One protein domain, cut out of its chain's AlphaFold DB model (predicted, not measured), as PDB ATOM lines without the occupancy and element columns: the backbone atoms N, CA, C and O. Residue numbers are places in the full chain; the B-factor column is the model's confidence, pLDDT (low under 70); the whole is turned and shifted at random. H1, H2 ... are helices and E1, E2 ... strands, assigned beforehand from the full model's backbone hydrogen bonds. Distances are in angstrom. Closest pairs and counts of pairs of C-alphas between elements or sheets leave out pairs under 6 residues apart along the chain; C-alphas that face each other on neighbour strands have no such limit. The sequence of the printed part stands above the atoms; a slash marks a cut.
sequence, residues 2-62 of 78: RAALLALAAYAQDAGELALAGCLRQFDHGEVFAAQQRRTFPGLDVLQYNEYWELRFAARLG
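Overview. This is residues 2 to 62 of the 78 residues of an uncharacterized protein of Cupriavidus taiwanensis (UniProt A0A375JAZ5). A helical hairpin, H1 and H2 side by side, is set loosely over a small sheet of three strands, E1, E2 and E3; the stretch of residues 27 to 36 loops round from H2 to the sheet at one end, and H2 comes near the sheet with its residues 19 to 24. The short helix H3 follows E3 at the end of the sheet away from that loop. The printed part has 61 residues with three named helices and three named strands, in the order H1, H2, E1, E2, E3, H3; the sheet runs E1, E2, E3 and is antiparallel throughout. The class is mixed, helices and strands, and the whole is compact, with a radius of gyration of the C-alphas of 11.4 A and spans of 33 by 23 by 15 A.

Along the chain. H1 is residues 2 to 14, from C-alpha 2 at (-5.816, 24.517, -1.568), and measures 18.6 A from first to last C-alpha. H2 is residues 18 to 26, 12.5 A long. E1 is residues 37 to 41, 13.3 A, beginning with C-alpha 37 at (5.225, 22.161, 10.290). E2 is residues 44 to 48, 13.1 A, and E3 is residues 53 to 57, 13.0 A. H3 is residues 59 to 62, 5.1 A, and ends with C-alpha 62 at (10.357, 32.218, -7.631).

Arrangement. H1 and H2 touch and form a helical hairpin; their closest C-alphas, those of Ala 9 and Ala 21, are 4.3 A apart. They run opposite ways at a shallow tilt of 21 degrees. In H1 and H2 every O i to N i+4 pair is within hydrogen-bond range; H3 is too short for such a pair. H2 is on the sheet but only grazes it, with its residues 19 to 24; its closest C-alphas to E1 are those of Leu 20 and Phe 41, 6.4 A. H1 is not on the sheet. E1, E2 and E3 make a meander, each strand the antiparallel neighbour of the one before. E1 and E2 form a hairpin at 165 degrees, with N 39 and O 46 at 2.8 A and N 46 and O 39 at 2.8 A, within hydrogen-bond range. E2 and E3 form a hairpin at 166 degrees, with N 45 and O 56 at 2.8 A and N 56 and O 45 at 2.9 A. E1 and E3 are the edge strands. H3 is only just on the sheet, with 5 pairs of C-alphas within 10 A, and only grazes it with its residues 59 to 62. H3 is apart from H1 and from H2.

Size, cuts and confidence. The two C-alphas farthest apart are those of Asp 14 and Ala 35, 33.2 A. The printed part runs from residue 2 to residue 62 with no cut. No link is long; the link from H2 to E1, 10 residues, is short and the others are tight. The mean pLDDT of the printed part is 85.3, and residues 30 to 35 are under 70.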
ATOM      1  N   ARG A   2      -5.615  25.496  -0.475       84.12
ATOM      2  CA  ARG A   2      -5.816  24.517  -1.568       84.12
ATOM      3  C   ARG A   2      -5.746  25.104  -2.988       84.12
ATOM      4  O   ARG A   2      -4.970  24.624  -3.801       84.12
ATOM      5  N   ALA A   3      -6.518  26.154  -3.277       84.88
ATOM      6  CA  ALA A   3      -6.523  26.781  -4.604       84.88
ATOM      7  C   ALA A   3      -5.147  27.346  -5.009       84.88
ATOM      8  O   ALA A   3      -4.738  27.176  -6.151       84.88
ATOM      9  N   ALA A   4      -4.413  27.946  -4.067       85.06
ATOM     10  CA  ALA A   4      -3.078  28.484  -4.317       85.06
ATOM     11  C   ALA A   4      -2.072  27.369  -4.644       85.06
ATOM     12  O   ALA A   4      -1.330  27.492  -5.608       85.06
ATOM     13  N   LEU A   5      -2.092  26.255  -3.903       87.25
ATOM     14  CA  LEU A   5      -1.201  25.115  -4.157       87.25
ATOM     15  C   LEU A   5      -1.529  24.393  -5.471       87.25
ATOM     16  O   LEU A   5      -0.618  23.967  -6.174       87.25
ATOM     17  N   LEU A   6      -2.811  24.308  -5.846       89.50
ATOM     18  CA  LEU A   6      -3.220  23.770  -7.146       89.50
ATOM     19  C   LEU A   6      -2.812  24.686  -8.308       89.50
ATOM     20  O   LEU A   6      -2.342  24.188  -9.327       89.50
ATOM     21  N   ALA A   7      -2.933  26.007  -8.150       88.50
ATOM     22  CA  ALA A   7      -2.421  26.965  -9.129       88.50
ATOM     23  C   ALA A   7      -0.894  26.851  -9.268       88.50
ATOM     24  O   ALA A   7      -0.370  26.814 -10.378       88.50
ATOM     25  N   LEU A   8      -0.190  26.684  -8.147       90.25
ATOM     26  CA  LEU A   8       1.249  26.434  -8.130       90.25
ATOM     27  C   LEU A   8       1.615  25.125  -8.850       90.25
ATOM     28  O   LEU A   8       2.611  25.073  -9.562       90.25
ATOM     29  N   ALA A   9       0.792  24.081  -8.712       91.19
ATOM     30  CA  ALA A   9       0.975  22.811  -9.412       91.19
ATOM     31  C   ALA A   9       0.728  22.915 -10.926       91.19
ATOM     32  O   ALA A   9       1.315  22.151 -11.695       91.19
ATOM     33  N   ALA A  10      -0.161  23.813 -11.357       89.81
ATOM     34  CA  ALA A  10      -0.383  24.104 -12.770       89.81
ATOM     35  C   ALA A  10       0.814  24.865 -13.356       89.81
ATOM     36  O   ALA A  10       1.370  24.430 -14.361       89.81
ATOM     37  N   TYR A  11       1.279  25.908 -12.663       90.56
ATOM     38  CA  TYR A  11       2.507  26.624 -13.015       90.56
ATOM     39  C   TYR A  11       3.721  25.685 -13.089       90.56
ATOM     40  O   TYR A  11       4.437  25.681 -14.083       90.56
ATOM     41  N   ALA A  12       3.936  24.840 -12.074       91.31
ATOM     42  CA  ALA A  12       5.059  23.905 -12.057       91.31
ATOM     43  C   ALA A  12       5.007  22.917 -13.235       91.31
ATOM     44  O   ALA A  12       6.048  22.550 -13.770       91.31
ATOM     45  N   GLN A  13       3.810  22.503 -13.669       91.88
ATOM     46  CA  GLN A  13       3.676  21.660 -14.858       91.88
ATOM     47  C   GLN A  13       4.067  22.414 -16.132       91.88
ATOM     48  O   GLN A  13       4.799  21.856 -16.946       91.88
ATOM     49  N   ASP A  14       3.595  23.650 -16.294       88.31
ATOM     50  CA  ASP A  14       3.908  24.498 -17.449       88.31
ATOM     51  C   ASP A  14       5.412  24.822 -17.533       88.31
ATOM     52  O   ASP A  14       6.029  24.714 -18.589       88.31
ATOM     53  N   ALA A  15       6.043  25.074 -16.383       86.62
ATOM     54  CA  ALA A  15       7.477  25.329 -16.257       86.62
ATOM     55  C   ALA A  15       8.371  24.078 -16.425       86.62
ATOM     56  O   ALA A  15       9.596  24.188 -16.365       86.62
ATOM     57  N   GLY A  16       7.791  22.884 -16.611       89.12
ATOM     58  CA  GLY A  16       8.530  21.621 -16.754       89.12
ATOM     59  C   GLY A  16       9.006  20.987 -15.439       89.12
ATOM     60  O   GLY A  16       9.670  19.951 -15.455       89.12
ATOM     61  N   GLU A  17       8.621  21.542 -14.290       90.94
ATOM     62  CA  GLU A  17       8.930  21.049 -12.941       90.94
ATOM     63  C   GLU A  17       7.955  19.924 -12.529       90.94
ATOM     64  O   GLU A  17       7.199  20.015 -11.556       90.94
ATOM     65  N   LEU A  18       7.946  18.831 -13.299       91.25
ATOM     66  CA  LEU A  18       6.938  17.762 -13.198       91.25
ATOM     67  C   LEU A  18       6.895  17.075 -11.824       91.25
ATOM     68  O   LEU A  18       5.817  16.714 -11.350       91.25
ATOM     69  N   ALA A  19       8.051  16.913 -11.173       89.88
ATOM     70  CA  ALA A  19       8.130  16.324  -9.837       89.88
ATOM     71  C   ALA A  19       7.407  17.199  -8.802       89.88
ATOM     72  O   ALA A  19       6.588  16.702  -8.030       89.88
ATOM     73  N   LEU A  20       7.647  18.512  -8.841       91.50
ATOM     74  CA  LEU A  20       6.978  19.474  -7.972       91.50
ATOM     75  C   LEU A  20       5.469  19.515  -8.250       91.50
ATOM     76  O   LEU A  20       4.670  19.458  -7.315       91.50
ATOM     77  N   ALA A  21       5.072  19.543  -9.525       92.38
ATOM     78  CA  ALA A  21       3.666  19.528  -9.925       92.38
ATOM     79  C   ALA A  21       2.922  18.288  -9.399       92.38
ATOM     80  O   ALA A  21       1.801  18.399  -8.897       92.38
ATOM     81  N   GLY A  22       3.551  17.111  -9.481       91.31
ATOM     82  CA  GLY A  22       3.011  15.865  -8.938       91.31
ATOM     83  C   GLY A  22       2.847  15.918  -7.420       91.31
ATOM     84  O   GLY A  22       1.758  15.645  -6.911       91.31
ATOM     85  N   CYS A  23       3.892  16.342  -6.702       90.94
ATOM     86  CA  CYS A  23       3.856  16.472  -5.247       90.94
ATOM     87  C   CYS A  23       2.745  17.416  -4.768       90.94
ATOM     88  O   CYS A  23       2.005  17.079  -3.848       90.94
ATOM     89  N   LEU A  24       2.590  18.576  -5.410       90.25
ATOM     90  CA  LEU A  24       1.597  19.577  -5.020       90.25
ATOM     91  C   LEU A  24       0.149  19.114  -5.235       90.25
ATOM     92  O   LEU A  24      -0.725  19.520  -4.476       90.25
ATOM     93  N   ARG A  25      -0.118  18.251  -6.227       89.25
ATOM     94  CA  ARG A  25      -1.460  17.674  -6.464       89.25
ATOM     95  C   ARG A  25      -1.852  16.606  -5.459       89.25
ATOM     96  O   ARG A  25      -3.039  16.400  -5.228       89.25
ATOM     97  N   GLN A  26      -0.862  15.886  -4.941       87.12
ATOM     98  CA  GLN A  26      -1.059  14.788  -3.997       87.12
ATOM     99  C   GLN A  26      -0.997  15.251  -2.541       87.12
ATOM    100  O   GLN A  26      -1.345  14.491  -1.642       87.12
ATOM    101  N   PHE A  27      -0.528  16.474  -2.299       84.56
ATOM    102  CA  PHE A  27      -0.429  17.036  -0.965       84.56
ATOM    103  C   PHE A  27      -1.822  17.206  -0.346       84.56
ATOM    104  O   PHE A  27      -2.687  17.859  -0.927       84.56
ATOM    105  N   ASP A  28      -2.034  16.627   0.838       79.25
ATOM    106  CA  ASP A  28      -3.287  16.797   1.567       79.25
ATOM    107  C   ASP A  28      -3.416  18.249   2.051       79.25
ATOM    108  O   ASP A  28      -2.590  18.767   2.800       79.25
ATOM    109  N   HIS A  29      -4.456  18.926   1.571       71.12
ATOM    110  CA  HIS A  29      -4.729  20.330   1.863       71.12
ATOM    111  C   HIS A  29      -5.679  20.527   3.050       71.12
ATOM    112  O   HIS A  29      -5.957  21.676   3.403       71.12
ATOM    113  N   GLY A  30      -6.252  19.439   3.572       68.06
ATOM    114  CA  GLY A  30      -7.211  19.436   4.676       68.06
ATOM    115  C   GLY A  30      -6.623  18.956   6.000       68.06
ATOM    116  O   GLY A  30      -7.308  19.038   7.018       68.06
ATOM    117  N   GLU A  31      -5.377  18.476   5.997       68.25
ATOM    118  CA  GLU A  31      -4.672  18.074   7.210       68.25
ATOM    119  C   GLU A  31      -4.633  19.266   8.186       68.25
ATOM    120  O   GLU A  31      -4.256  20.382   7.826       68.25
ATOM    121  N   VAL A  32      -5.114  19.066   9.417       61.84
ATOM    122  CA  VAL A  32      -5.082  20.105  10.451       61.84
ATOM    123  C   VAL A  32      -3.690  20.077  11.057       61.84
ATOM    124  O   VAL A  32      -3.399  19.300  11.964       61.84
ATOM    125  N   PHE A  33      -2.802  20.894  10.506       60.59
ATOM    126  CA  PHE A  33      -1.436  21.000  10.993       60.59
ATOM    127  C   PHE A  33      -1.437  21.567  12.420       60.59
ATOM    128  O   PHE A  33      -1.944  22.660  12.673       60.59
ATOM    129  N   ALA A  34      -0.865  20.810  13.355       65.75
ATOM    130  CA  ALA A  34      -0.600  21.251  14.719       65.75
ATOM    131  C   ALA A  34       0.881  21.638  14.866       65.75
ATOM    132  O   ALA A  34       1.749  20.883  14.420       65.75
ATOM    133  N   ALA A  35       1.140  22.784  15.518       67.38
ATOM    134  CA  ALA A  35       2.451  23.437  15.669       67.38
ATOM    135  C   ALA A  35       3.190  23.686  14.331       67.38
ATOM    136  O   ALA A  35       2.713  23.311  13.265       67.38
ATOM    137  N   GLN A  36       4.337  24.379  14.362       71.88
ATOM    138  CA  GLN A  36       5.076  24.728  13.144       71.88
ATOM    139  C   GLN A  36       5.478  23.464  12.365       71.88
ATOM    140  O   GLN A  36       6.337  22.703  12.810       71.88
ATOM    141  N   GLN A  37       4.891  23.268  11.184       79.31
ATOM    142  CA  GLN A  37       5.225  22.161  10.290       79.31
ATOM    143  C   GLN A  37       5.853  22.693   9.007       79.31
ATOM    144  O   GLN A  37       5.413  23.690   8.440       79.31
ATOM    145  N   ARG A  38       6.899  22.010   8.547       86.94
ATOM    146  CA  ARG A  38       7.578  22.294   7.284       86.94
ATOM    147  C   ARG A  38       7.507  21.060   6.408       86.94
ATOM    148  O   ARG A  38       7.924  19.982   6.829       86.94
ATOM    149  N   ARG A  39       7.053  21.240   5.172       88.00
ATOM    150  CA  ARG A  39       7.143  20.234   4.120       88.00
ATOM    151  C   ARG A  39       8.025  20.749   2.998       88.00
ATOM    152  O   ARG A  39       7.808  21.839   2.482       88.00
ATOM    153  N   THR A  40       9.023  19.954   2.645       90.31
ATOM    154  CA  THR A  40      10.000  20.299   1.614       90.31
ATOM    155  C   THR A  40       9.685  19.513   0.351       90.31
ATOM    156  O   THR A  40       9.561  18.290   0.378       90.31
ATOM    157  N   PHE A  41       9.575  20.236  -0.753       90.38
ATOM    158  CA  PHE A  41       9.450  19.739  -2.113       90.38
ATOM    159  C   PHE A  41      10.671  20.193  -2.931       90.38
ATOM    160  O   PHE A  41      11.400  21.096  -2.504       90.38
ATOM    161  N   PRO A  42      10.915  19.615  -4.118       89.00
ATOM    162  CA  PRO A  42      11.961  20.108  -5.009       89.00
ATOM    163  C   PRO A  42      11.762  21.598  -5.327       89.00
ATOM    164  O   PRO A  42      10.783  21.978  -5.962       89.00
ATOM    165  N   GLY A  43      12.671  22.449  -4.844       89.00
ATOM    166  CA  GLY A  43      12.642  23.895  -5.093       89.00
ATOM    167  C   GLY A  43      11.568  24.693  -4.341       89.00
ATOM    168  O   GLY A  43      11.453  25.893  -4.587       89.00
ATOM    169  N   LEU A  44      10.813  24.076  -3.425       92.75
ATOM    170  CA  LEU A  44       9.761  24.736  -2.645       92.75
ATOM    171  C   LEU A  44       9.694  24.173  -1.224       92.75
ATOM    172  O   LEU A  44       9.489  22.980  -1.035       92.75
ATOM    173  N   ASP A  45       9.745  25.043  -0.225       91.81
ATOM    174  CA  ASP A  45       9.301  24.722   1.126       91.81
ATOM    175  C   ASP A  45       7.922  25.322   1.388       91.81
ATOM    176  O   ASP A  45       7.675  26.499   1.123       91.81
ATOM    177  N   VAL A  46       7.042  24.513   1.968       89.19
ATOM    178  CA  VAL A  46       5.740  24.932   2.478       89.19
ATOM    179  C   VAL A  46       5.800  24.851   3.994       89.19
ATOM    180  O   VAL A  46       5.945  23.767   4.561       89.19
ATOM    181  N   LEU A  47       5.734  26.002   4.652       87.94
ATOM    182  CA  LEU A  47       5.715  26.105   6.101       87.94
ATOM    183  C   LEU A  47       4.325  26.542   6.533       87.94
ATOM    184  O   LEU A  47       3.763  27.490   5.984       87.94
ATOM    185  N   GLN A  48       3.797  25.875   7.545       82.31
ATOM    186  CA  GLN A  48       2.594  26.307   8.223       82.31
ATOM    187  C   GLN A  48       2.918  26.670   9.660       82.31
ATOM    188  O   GLN A  48       3.478  25.875  10.416       82.31
ATOM    189  N   TYR A  49       2.521  27.880  10.020       79.56
ATOM    190  CA  TYR A  49       2.447  28.364  11.385       79.56
ATOM    191  C   TYR A  49       0.977  28.358  11.820       79.56
ATOM    192  O   TYR A  49       0.079  28.175  10.997       79.56
ATOM    193  N   ASN A  50       0.713  28.579  13.110       73.25
ATOM    194  CA  ASN A  50      -0.646  28.499  13.663       73.25
ATOM    195  C   ASN A  50      -1.670  29.392  12.929       73.25
ATOM    196  O   ASN A  50      -2.842  29.035  12.875       73.25
ATOM    197  N   GLU A  51      -1.244  30.520  12.349       76.56
ATOM    198  CA  GLU A  51      -2.151  31.518  11.756       76.56
ATOM    199  C   GLU A  51      -1.870  31.834  10.279       76.56
ATOM    200  O   GLU A  51      -2.690  32.468   9.616       76.56
ATOM    201  N   TYR A  52      -0.733  31.397   9.731       81.50
ATOM    202  CA  TYR A  52      -0.361  31.708   8.353       81.50
ATOM    203  C   TYR A  52       0.505  30.623   7.718       81.50
ATOM    204  O   TYR A  52       1.081  29.762   8.383       81.50
ATOM    205  N   TRP A  53       0.591  30.696   6.394       85.62
ATOM    206  CA  TRP A  53       1.425  29.830   5.578       85.62
ATOM    207  C   TRP A  53       2.521  30.655   4.924       85.62
ATOM    208  O   TRP A  53       2.279  31.766   4.457       85.62
ATOM    209  N   GLU A  54       3.710  30.082   4.854       89.19
ATOM    210  CA  GLU A  54       4.859  30.654   4.172       89.19
ATOM    211  C   GLU A  54       5.301  29.687   3.071       89.19
ATOM    212  O   GLU A  54       5.502  28.495   3.306       89.19
ATOM    213  N   LEU A  55       5.428  30.207   1.851       90.69
ATOM    214  CA  LEU A  55       5.938  29.476   0.696       90.69
ATOM    215  C   LEU A  55       7.325  30.028   0.376       90.69
ATOM    216  O   LEU A  55       7.454  31.189  -0.012       90.69
ATOM    217  N   ARG A  56       8.366  29.213   0.547       93.12
ATOM    218  CA  ARG A  56       9.746  29.612   0.250       93.12
ATOM    219  C   ARG A  56      10.208  28.913  -1.011       93.12
ATOM    220  O   ARG A  56      10.341  27.693  -1.042       93.12
ATOM    221  N   PHE A  57      10.472  29.698  -2.041       92.50
ATOM    222  CA  PHE A  57      10.884  29.205  -3.347       92.50
ATOM    223  C   PHE A  57      12.405  29.239  -3.471       92.50
ATOM    224  O   PHE A  57      13.059  30.169  -2.993       92.50
ATOM    225  N   ALA A  58      12.974  28.266  -4.179       92.75
ATOM    226  CA  ALA A  58      14.294  28.441  -4.768       92.75
ATOM    227  C   ALA A  58      14.245  29.611  -5.766       92.75
ATOM    228  O   ALA A  58      13.260  29.752  -6.493       92.75
ATOM    229  N   ALA A  59      15.306  30.423  -5.821       90.31
ATOM    230  CA  ALA A  59      15.331  31.680  -6.581       90.31
ATOM    231  C   ALA A  59      14.810  31.526  -8.020       90.31
ATOM    232  O   ALA A  59      13.867  32.208  -8.404       90.31
ATOM    233  N   ARG A  60      15.320  30.532  -8.760       89.75
ATOM    234  CA  ARG A  60      14.893  30.228 -10.136       89.75
ATOM    235  C   ARG A  60      13.382  29.993 -10.270       89.75
ATOM    236  O   ARG A  60      12.768  30.471 -11.218       89.75
ATOM    237  N   LEU A  61      12.792  29.242  -9.342       88.69
ATOM    238  CA  LEU A  61      11.360  28.935  -9.358       88.69
ATOM    239  C   LEU A  61      10.531  30.176  -8.994       88.69
ATOM    240  O   LEU A  61       9.500  30.435  -9.605       88.69
ATOM    241  N   GLY A  62      11.002  30.966  -8.026       90.75
ATOM    242  CA  GLY A  62      10.357  32.218  -7.631       90.75
ATOM    243  C   GLY A  62      10.368  33.267  -8.746       90.75
ATOM    244  O   GLY A  62       9.340  33.876  -9.025       90.75
TER     245      GLY A  62